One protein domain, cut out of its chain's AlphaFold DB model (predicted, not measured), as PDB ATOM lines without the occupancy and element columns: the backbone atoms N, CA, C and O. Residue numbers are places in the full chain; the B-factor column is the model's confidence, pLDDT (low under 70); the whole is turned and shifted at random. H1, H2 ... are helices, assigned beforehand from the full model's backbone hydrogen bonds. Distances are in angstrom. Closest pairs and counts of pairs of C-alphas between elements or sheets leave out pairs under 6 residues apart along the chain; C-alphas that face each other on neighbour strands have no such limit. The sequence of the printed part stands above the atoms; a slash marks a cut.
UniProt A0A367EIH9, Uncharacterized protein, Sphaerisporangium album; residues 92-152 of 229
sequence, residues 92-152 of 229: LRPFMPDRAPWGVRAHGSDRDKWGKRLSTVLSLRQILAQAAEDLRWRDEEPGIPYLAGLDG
ATOM      1  N   LEU A  92      38.197  -2.519 -44.825       91.44
ATOM      2  CA  LEU A  92      38.741  -3.841 -44.519       91.44
ATOM      3  C   LEU A  92      38.003  -4.456 -43.326       91.44
ATOM      4  O   LEU A  92      37.428  -3.745 -42.497       91.44
ATOM      5  N   ARG A  93      38.054  -5.783 -43.196       88.88
ATOM      6  CA  ARG A  93      37.464  -6.477 -42.047       88.88
ATOM      7  C   ARG A  93      38.130  -6.001 -40.743       88.88
ATOM      8  O   ARG A  93      39.354  -5.927 -40.708       88.88
ATOM      9  N   PRO A  94      37.401  -5.754 -39.639       84.31
ATOM     10  CA  PRO A  94      38.006  -5.342 -38.360       84.31
ATOM     11  C   PRO A  94      38.889  -6.417 -37.687       84.31
ATOM     12  O   PRO A  94      39.562  -6.131 -36.690       84.31
ATOM     13  N   PHE A  95      38.882  -7.647 -38.210       86.00
ATOM     14  CA  PHE A  95      39.615  -8.805 -37.705       86.00
ATOM     15  C   PHE A  95      40.129  -9.672 -38.863       86.00
ATOM     16  O   PHE A  95      39.499  -9.764 -39.915       86.00
ATOM     17  N   MET A  96      41.225 -10.387 -38.625       84.94
ATOM     18  CA  MET A  96      41.757 -11.438 -39.495       84.94
ATOM     19  C   MET A  96      40.750 -12.596 -39.690       84.94
ATOM     20  O   MET A  96      39.780 -12.717 -38.932       84.94
ATOM     21  N   PRO A  97      40.969 -13.509 -40.662       80.38
ATOM     22  CA  PRO A  97      40.123 -14.692 -40.860       80.38
ATOM     23  C   PRO A  97      39.912 -15.543 -39.598       80.38
ATOM     24  O   PRO A  97      38.817 -16.054 -39.385       80.38
ATOM     25  N   ASP A  98      40.922 -15.623 -38.727       81.56
ATOM     26  CA  ASP A  98      40.907 -16.319 -37.432       81.56
ATOM     27  C   ASP A  98      40.361 -15.463 -36.268       81.56
ATOM     28  O   ASP A  98      40.658 -15.738 -35.107       81.56
ATOM     29  N   ARG A  99      39.573 -14.418 -36.569       83.88
ATOM     30  CA  ARG A  99      39.011 -13.434 -35.619       83.88
ATOM     31  C   ARG A  99      40.055 -12.631 -34.821       83.88
ATOM     32  O   ARG A  99      39.672 -11.808 -33.993       83.88
ATOM     33  N   ALA A 100      41.353 -12.776 -35.090       84.94
ATOM     34  CA  ALA A 100      42.377 -11.995 -34.406       84.94
ATOM     35  C   ALA A 100      42.338 -10.513 -34.859       84.94
ATOM     36  O   ALA A 100      42.374 -10.254 -36.063       84.94
ATOM     37  N   PRO A 101      42.294  -9.516 -33.952       87.25
ATOM     38  CA  PRO A 101      42.292  -8.105 -34.357       87.25
ATOM     39  C   PRO A 101      43.607  -7.715 -35.039       87.25
ATOM     40  O   PRO A 101      44.622  -8.370 -34.805       87.25
ATOM     41  N   TRP A 102      43.630  -6.645 -35.830       90.88
ATOM     42  CA  TRP A 102      44.865  -6.084 -36.397       90.88
ATOM     43  C   TRP A 102      45.022  -4.596 -36.061       90.88
ATOM     44  O   TRP A 102      44.171  -4.020 -35.378       90.88
ATOM     45  N   GLY A 103      46.128  -3.981 -36.485       90.62
ATOM     46  CA  GLY A 103      46.347  -2.547 -36.294       90.62
ATOM     47  C   GLY A 103      46.560  -2.181 -34.828       90.62
ATOM     48  O   GLY A 103      47.130  -2.963 -34.061       90.62
ATOM     49  N   VAL A 104      46.062  -1.017 -34.412       90.19
ATOM     50  CA  VAL A 104      46.110  -0.557 -33.013       90.19
ATOM     51  C   VAL A 104      45.462  -1.557 -32.050       90.19
ATOM     52  O   VAL A 104      45.979  -1.794 -30.960       90.19
ATOM     53  N   ARG A 105      44.413  -2.270 -32.487       88.25
ATOM     54  CA  ARG A 105      43.725  -3.315 -31.702       88.25
ATOM     55  C   ARG A 105      44.577  -4.570 -31.464       88.25
ATOM     56  O   ARG A 105      44.200  -5.426 -30.667       88.25
ATOM     57  N   ALA A 106      45.699  -4.718 -32.170       87.81
ATOM     58  CA  ALA A 106      46.680  -5.777 -31.950       87.81
ATOM     59  C   ALA A 106      47.920  -5.319 -31.170       87.81
ATOM     60  O   ALA A 106      48.745  -6.160 -30.795       87.81
ATOM     61  N   HIS A 107      48.071  -4.015 -30.937       85.44
ATOM     62  CA  HIS A 107      49.218  -3.466 -30.230       85.44
ATOM     63  C   HIS A 107      49.314  -4.032 -28.805       85.44
ATOM     64  O   HIS A 107      48.306  -4.273 -28.147       85.44
ATOM     65  N   GLY A 108      50.534  -4.308 -28.342       74.56
ATOM     66  CA  GLY A 108      50.782  -4.907 -27.027       74.56
ATOM     67  C   GLY A 108      50.430  -6.397 -26.880       74.56
ATOM     68  O   GLY A 108      50.859  -6.998 -25.901       74.56
ATOM     69  N   SER A 109      49.726  -7.030 -27.829       74.88
ATOM     70  CA  SER A 109      49.422  -8.468 -27.732       74.88
ATOM     71  C   SER A 109      50.621  -9.353 -28.112       74.88
ATOM     72  O   SER A 109      51.209  -9.203 -29.186       74.88
ATOM     73  N   ASP A 110      50.983 -10.296 -27.238       59.12
ATOM     74  CA  ASP A 110      51.893 -11.397 -27.573       59.12
ATOM     75  C   ASP A 110      51.178 -12.370 -28.519       59.12
ATOM     76  O   ASP A 110      50.085 -12.853 -28.221       59.12
ATOM     77  N   ARG A 111      51.756 -12.610 -29.705       62.75
ATOM     78  CA  ARG A 111      51.147 -13.454 -30.744       62.75
ATOM     79  C   ARG A 111      52.162 -14.282 -31.509       62.75
ATOM     80  O   ARG A 111      52.964 -13.739 -32.271       62.75
ATOM     81  N   ASP A 112      51.998 -15.592 -31.418       56.72
ATOM     82  CA  ASP A 112      52.910 -16.563 -32.026       56.72
ATOM     83  C   ASP A 112      52.682 -16.735 -33.536       56.72
ATOM     84  O   ASP A 112      53.632 -16.826 -34.306       56.72
ATOM     85  N   LYS A 113      51.417 -16.736 -33.986       62.75
ATOM     86  CA  LYS A 113      51.045 -17.128 -35.362       62.75
ATOM     87  C   LYS A 113      51.518 -16.161 -36.455       62.75
ATOM     88  O   LYS A 113      51.891 -16.600 -37.538       62.75
ATOM     89  N   TRP A 114      51.462 -14.856 -36.188       52.31
ATOM     90  CA  TRP A 114      51.808 -13.806 -37.160       52.31
ATOM     91  C   TRP A 114      53.012 -12.958 -36.716       52.31
ATOM     92  O   TRP A 114      53.614 -12.270 -37.537       52.31
ATOM     93  N   GLY A 115      53.382 -13.007 -35.429       60.19
ATOM     94  CA  GLY A 115      54.361 -12.108 -34.822       60.19
ATOM     95  C   GLY A 115      53.844 -10.671 -34.664       60.19
ATOM     96  O   GLY A 115      53.099 -10.159 -35.502       60.19
ATOM     97  N   LYS A 116      54.296  -9.983 -33.603       63.16
ATOM     98  CA  LYS A 116      53.823  -8.638 -33.204       63.16
ATOM     99  C   LYS A 116      53.735  -7.622 -34.356       63.16
ATOM    100  O   LYS A 116      52.790  -6.842 -34.403       63.16
ATOM    101  N   ARG A 117      54.701  -7.650 -35.288       69.38
ATOM    102  CA  ARG A 117      54.867  -6.675 -36.387       69.38
ATOM    103  C   ARG A 117      53.880  -6.849 -37.550       69.38
ATOM    104  O   ARG A 117      53.545  -5.851 -38.175       69.38
ATOM    105  N   LEU A 118      53.428  -8.078 -37.835       65.38
ATOM    106  CA  LEU A 118      52.436  -8.362 -38.893       65.38
ATOM    107  C   LEU A 118      51.005  -8.476 -38.352       65.38
ATOM    108  O   LEU A 118      50.050  -8.485 -39.126       65.38
ATOM    109  N   SER A 119      50.838  -8.552 -37.028       69.25
ATOM    110  CA  SER A 119      49.542  -8.309 -36.396       69.25
ATOM    111  C   SER A 119      49.200  -6.820 -36.301       69.25
ATOM    112  O   SER A 119      48.021  -6.490 -36.344       69.25
ATOM    113  N   THR A 120      50.182  -5.916 -36.203       81.62
ATOM    114  CA  THR A 120      49.938  -4.462 -36.247       81.62
ATOM    115  C   THR A 120      49.899  -3.923 -37.676       81.62
ATOM    116  O   THR A 120      48.875  -3.382 -38.074       81.62
ATOM    117  N   VAL A 121      50.954  -4.106 -38.480       88.69
ATOM    118  CA  VAL A 121      51.005  -3.597 -39.864       88.69
ATOM    119  C   VAL A 121      50.820  -4.745 -40.856       88.69
ATOM    120  O   VAL A 121      51.664  -5.635 -40.961       88.69
ATOM    121  N   LEU A 122      49.697  -4.726 -41.582       90.38
ATOM    122  CA  LEU A 122      49.346  -5.763 -42.556       90.38
ATOM    123  C   LEU A 122      50.350  -5.829 -43.715       90.38
ATOM    124  O   LEU A 122      50.762  -4.805 -44.254       90.38
ATOM    125  N   SER A 123      50.679  -7.045 -44.151       91.06
ATOM    126  CA  SER A 123      51.366  -7.290 -45.425       91.06
ATOM    127  C   SER A 123      50.433  -7.102 -46.628       91.06
ATOM    128  O   SER A 123      49.218  -7.247 -46.498       91.06
ATOM    129  N   LEU A 124      51.007  -6.890 -47.821       93.25
ATOM    130  CA  LEU A 124      50.282  -6.790 -49.100       93.25
ATOM    131  C   LEU A 124      49.210  -7.884 -49.257       93.25
ATOM    132  O   LEU A 124      48.034  -7.591 -49.449       93.25
ATOM    133  N   ARG A 125      49.592  -9.152 -49.052       91.06
ATOM    134  CA  ARG A 125      48.674 -10.297 -49.142       91.06
ATOM    135  C   ARG A 125      47.534 -10.239 -48.118       91.06
ATOM    136  O   ARG A 125      46.433 -10.680 -48.427       91.06
ATOM    137  N   GLN A 126      47.772  -9.717 -46.912       90.88
ATOM    138  CA  GLN A 126      46.729  -9.557 -45.888       90.88
ATOM    139  C   GLN A 126      45.786  -8.385 -46.189       90.88
ATOM    140  O   GLN A 126      44.622  -8.456 -45.804       90.88
ATOM    141  N   ILE A 127      46.254  -7.332 -46.867       93.06
ATOM    142  CA  ILE A 127      45.409  -6.226 -47.346       93.06
ATOM    143  C   ILE A 127      44.485  -6.746 -48.453       93.06
ATOM    144  O   ILE A 127      43.265  -6.708 -48.301       93.06
ATOM    145  N   LEU A 128      45.057  -7.340 -49.506       92.62
ATOM    146  CA  LEU A 128      44.304  -7.880 -50.644       92.62
ATOM    147  C   LEU A 128      43.287  -8.951 -50.213       92.62
ATOM    148  O   LEU A 128      42.119  -8.877 -50.584       92.62
ATOM    149  N   ALA A 129      43.686  -9.893 -49.349       88.88
ATOM    150  CA  ALA A 129      42.794 -10.946 -48.858       88.88
ATOM    151  C   ALA A 129      41.647 -10.446 -47.955       88.88
ATOM    152  O   ALA A 129      40.670 -11.166 -47.778       88.88
ATOM    153  N   GLN A 130      41.747  -9.246 -47.370       86.25
ATOM    154  CA  GLN A 130      40.653  -8.626 -46.606       86.25
ATOM    155  C   GLN A 130      39.771  -7.707 -47.460       86.25
ATOM    156  O   GLN A 130      38.657  -7.389 -47.043       86.25
ATOM    157  N   ALA A 131      40.255  -7.299 -48.634       85.19
ATOM    158  CA  ALA A 131      39.558  -6.424 -49.569       85.19
ATOM    159  C   ALA A 131      38.837  -7.165 -50.708       85.19
ATOM    160  O   ALA A 131      38.157  -6.511 -51.499       85.19
ATOM    161  N   ALA A 132      38.961  -8.493 -50.799       82.94
ATOM    162  CA  ALA A 132      38.280  -9.287 -51.821       82.94
ATOM    163  C   ALA A 132      36.753  -9.043 -51.832       82.94
ATOM    164  O   ALA A 132      36.131  -8.704 -50.816       82.94
ATOM    165  N   GLU A 133      36.165  -9.119 -53.025       70.81
ATOM    166  CA  GLU A 133      34.800  -8.647 -53.301       70.81
ATOM    167  C   GLU A 133      33.731  -9.697 -52.963       70.81
ATOM    168  O   GLU A 133      32.595  -9.347 -52.667       70.81
ATOM    169  N   ASP A 134      34.113 -10.973 -52.902       74.56
ATOM    170  CA  ASP A 134      33.277 -12.133 -52.566       74.56
ATOM    171  C   ASP A 134      33.071 -12.342 -51.048       74.56
ATOM    172  O   ASP A 134      32.480 -13.331 -50.600       74.56
ATOM    173  N   LEU A 135      33.567 -11.414 -50.226       70.62
ATOM    174  CA  LEU A 135      33.622 -11.555 -48.778       70.62
ATOM    175  C   LEU A 135      32.318 -11.148 -48.072       70.62
ATOM    176  O   LEU A 135      32.083  -9.974 -47.786       70.62
ATOM    177  N   ARG A 136      31.546 -12.158 -47.651       72.50
ATOM    178  CA  ARG A 136      30.277 -12.030 -46.897       72.50
ATOM    179  C   ARG A 136      30.317 -11.132 -45.653       72.50
ATOM    180  O   ARG A 136      29.285 -10.603 -45.266       72.50
ATOM    181  N   TRP A 137      31.484 -10.927 -45.029       77.62
ATOM    182  CA  TRP A 137      31.579 -10.107 -43.810       77.62
ATOM    183  C   TRP A 137      31.132  -8.653 -44.028       77.62
ATOM    184  O   TRP A 137      30.753  -8.002 -43.058       77.62
ATOM    185  N   ARG A 138      31.164  -8.148 -45.274       71.56
ATOM    186  CA  ARG A 138      30.762  -6.773 -45.620       71.56
ATOM    187  C   ARG A 138      29.288  -6.481 -45.302       71.56
ATOM    188  O   ARG A 138      28.969  -5.333 -45.012       71.56
ATOM    189  N   ASP A 139      28.439  -7.510 -45.295       72.69
ATOM    190  CA  ASP A 139      27.021  -7.420 -44.920       72.69
ATOM    191  C   ASP A 139      26.790  -7.630 -43.406       72.69
ATOM    192  O   ASP A 139      25.716  -7.333 -42.886       72.69
ATOM    193  N   GLU A 140      27.791  -8.161 -42.691       77.50
ATOM    194  CA  GLU A 140      27.692  -8.605 -41.292       77.50
ATOM    195  C   GLU A 140      28.263  -7.582 -40.291       77.50
ATOM    196  O   GLU A 140      27.728  -7.424 -39.193       77.50
ATOM    197  N   GLU A 141      29.368  -6.905 -40.632       75.62
ATOM    198  CA  GLU A 141      30.119  -6.032 -39.718       75.62
ATOM    199  C   GLU A 141      30.624  -4.758 -40.427       75.62
ATOM    200  O   GLU A 141      31.181  -4.848 -41.524       75.62
ATOM    201  N   PRO A 142      30.529  -3.564 -39.800       82.19
ATOM    202  CA  PRO A 142      31.108  -2.348 -40.362       82.19
ATOM    203  C   PRO A 142      32.637  -2.473 -40.435       82.19
ATOM    204  O   PRO A 142      33.322  -2.643 -39.421       82.19
ATOM    205  N   GLY A 143      33.170  -2.389 -41.654       88.38
ATOM    206  CA  GLY A 143      34.607  -2.429 -41.903       88.38
ATOM    207  C   GLY A 143      35.335  -1.156 -41.468       88.38
ATOM    208  O   GLY A 143      34.728  -0.132 -41.161       88.38
ATOM    209  N   ILE A 144      36.665  -1.227 -41.455       92.38
ATOM    210  CA  ILE A 144      37.558  -0.148 -41.021       92.38
ATOM    211  C   ILE A 144      38.541   0.159 -42.162       92.38
ATOM    212  O   ILE A 144      39.188  -0.771 -42.653       92.38
ATOM    213  N   PRO A 145      38.689   1.424 -42.599       94.62
ATOM    214  CA  PRO A 145      39.734   1.818 -43.543       94.62
ATOM    215  C   PRO A 145      41.135   1.503 -43.007       94.62
ATOM    216  O   PRO A 145      41.384   1.645 -41.808       94.62
ATOM    217  N   TYR A 146      42.074   1.129 -43.880       94.88
ATOM    218  CA  TYR A 146      43.405   0.668 -43.457       94.88
ATOM    219  C   TYR A 146      44.117   1.640 -42.500       94.88
ATOM    220  O   TYR A 146      44.521   1.242 -41.410       94.88
ATOM    221  N   LEU A 147      44.198   2.923 -42.874       94.50
ATOM    222  CA  LEU A 147      44.870   3.956 -42.076       94.50
ATOM    223  C   LEU A 147      44.174   4.202 -40.728       94.50
ATOM    224  O   LEU A 147      44.852   4.339 -39.715       94.50
ATOM    225  N   ALA A 148      42.839   4.160 -40.685       94.19
ATOM    226  CA  ALA A 148      42.075   4.290 -39.441       94.19
ATOM    227  C   ALA A 148      42.302   3.105 -38.484       94.19
ATOM    228  O   ALA A 148      42.233   3.262 -37.269       94.19
ATOM    229  N   GLY A 149      42.620   1.915 -39.007       92.19
ATOM    230  CA  GLY A 149      43.034   0.777 -38.185       92.19
ATOM    231  C   GLY A 149      44.444   0.908 -37.596       92.19
ATOM    232  O   GLY A 149      44.753   0.222 -36.621       92.19
ATOM    233  N   LEU A 150      45.294   1.778 -38.153       93.62
ATOM    234  CA  LEU A 150      46.643   2.066 -37.650       93.62
ATOM    235  C   LEU A 150      46.699   3.274 -36.700       93.62
ATOM    236  O   LEU A 150      47.732   3.480 -36.063       93.62
ATOM    237  N   ASP A 151      45.624   4.058 -36.599       93.25
ATOM    238  CA  ASP A 151      45.584   5.269 -35.777       93.25
ATOM    239  C   ASP A 151      45.878   4.971 -34.295       93.25
ATOM    240  O   ASP A 151      45.440   3.963 -33.739       93.25
ATOM    241  N   GLY A 152      46.677   5.828 -33.660       87.56
ATOM    242  CA  GLY A 152      47.184   5.634 -32.298       87.56
ATOM    243  C   GLY A 152      48.315   4.602 -32.128       87.56
ATOM    244  O   GLY A 152      48.724   4.358 -30.991       87.56
TER     245      GLY A 152
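Overview. This is residues 92 to 152 of the 229 residues of an uncharacterized protein of Sphaerisporangium album (UniProt A0A367EIH9). What shape? Short helices follow one another round a loop: H1 packs on both H2 and H5, H3 lies apart from these three, and the chain folds back at H4, the helix farthest from the mean of the C-alphas. Of what? The printed part has 61 residues, under half in five named helices, all helix by class. It is compact, with radius of gyration of the C-alphas 11.1 A, spanning 30 by 23 by 19 A.

Arrangement. What touches H3? H3, residues 124 to 131, and H4, residues 136 to 139, touch no helix. And H1? H1, residues 103 to 106, touches H2, residues 116 to 120, C-alphas 103 and 120 closest at 4.1 A, and H5, residues 146 to 150, C-alphas 103 and 150 closest at 4.8 A. Each O i to N i+4 pair in H2, H3 and H5 is within hydrogen-bond range.

Along the chain. Where is H3? H3 runs 10.7 A from C-alpha 124, (50.282, -6.790, -49.100). And H5's end? It is C-alpha 150, (46.643, 2.066, -37.650).

Size, cuts and confidence. Any cut? The printed part has no cut. Low confidence? Residues 110 to 119 are under pLDDT 70.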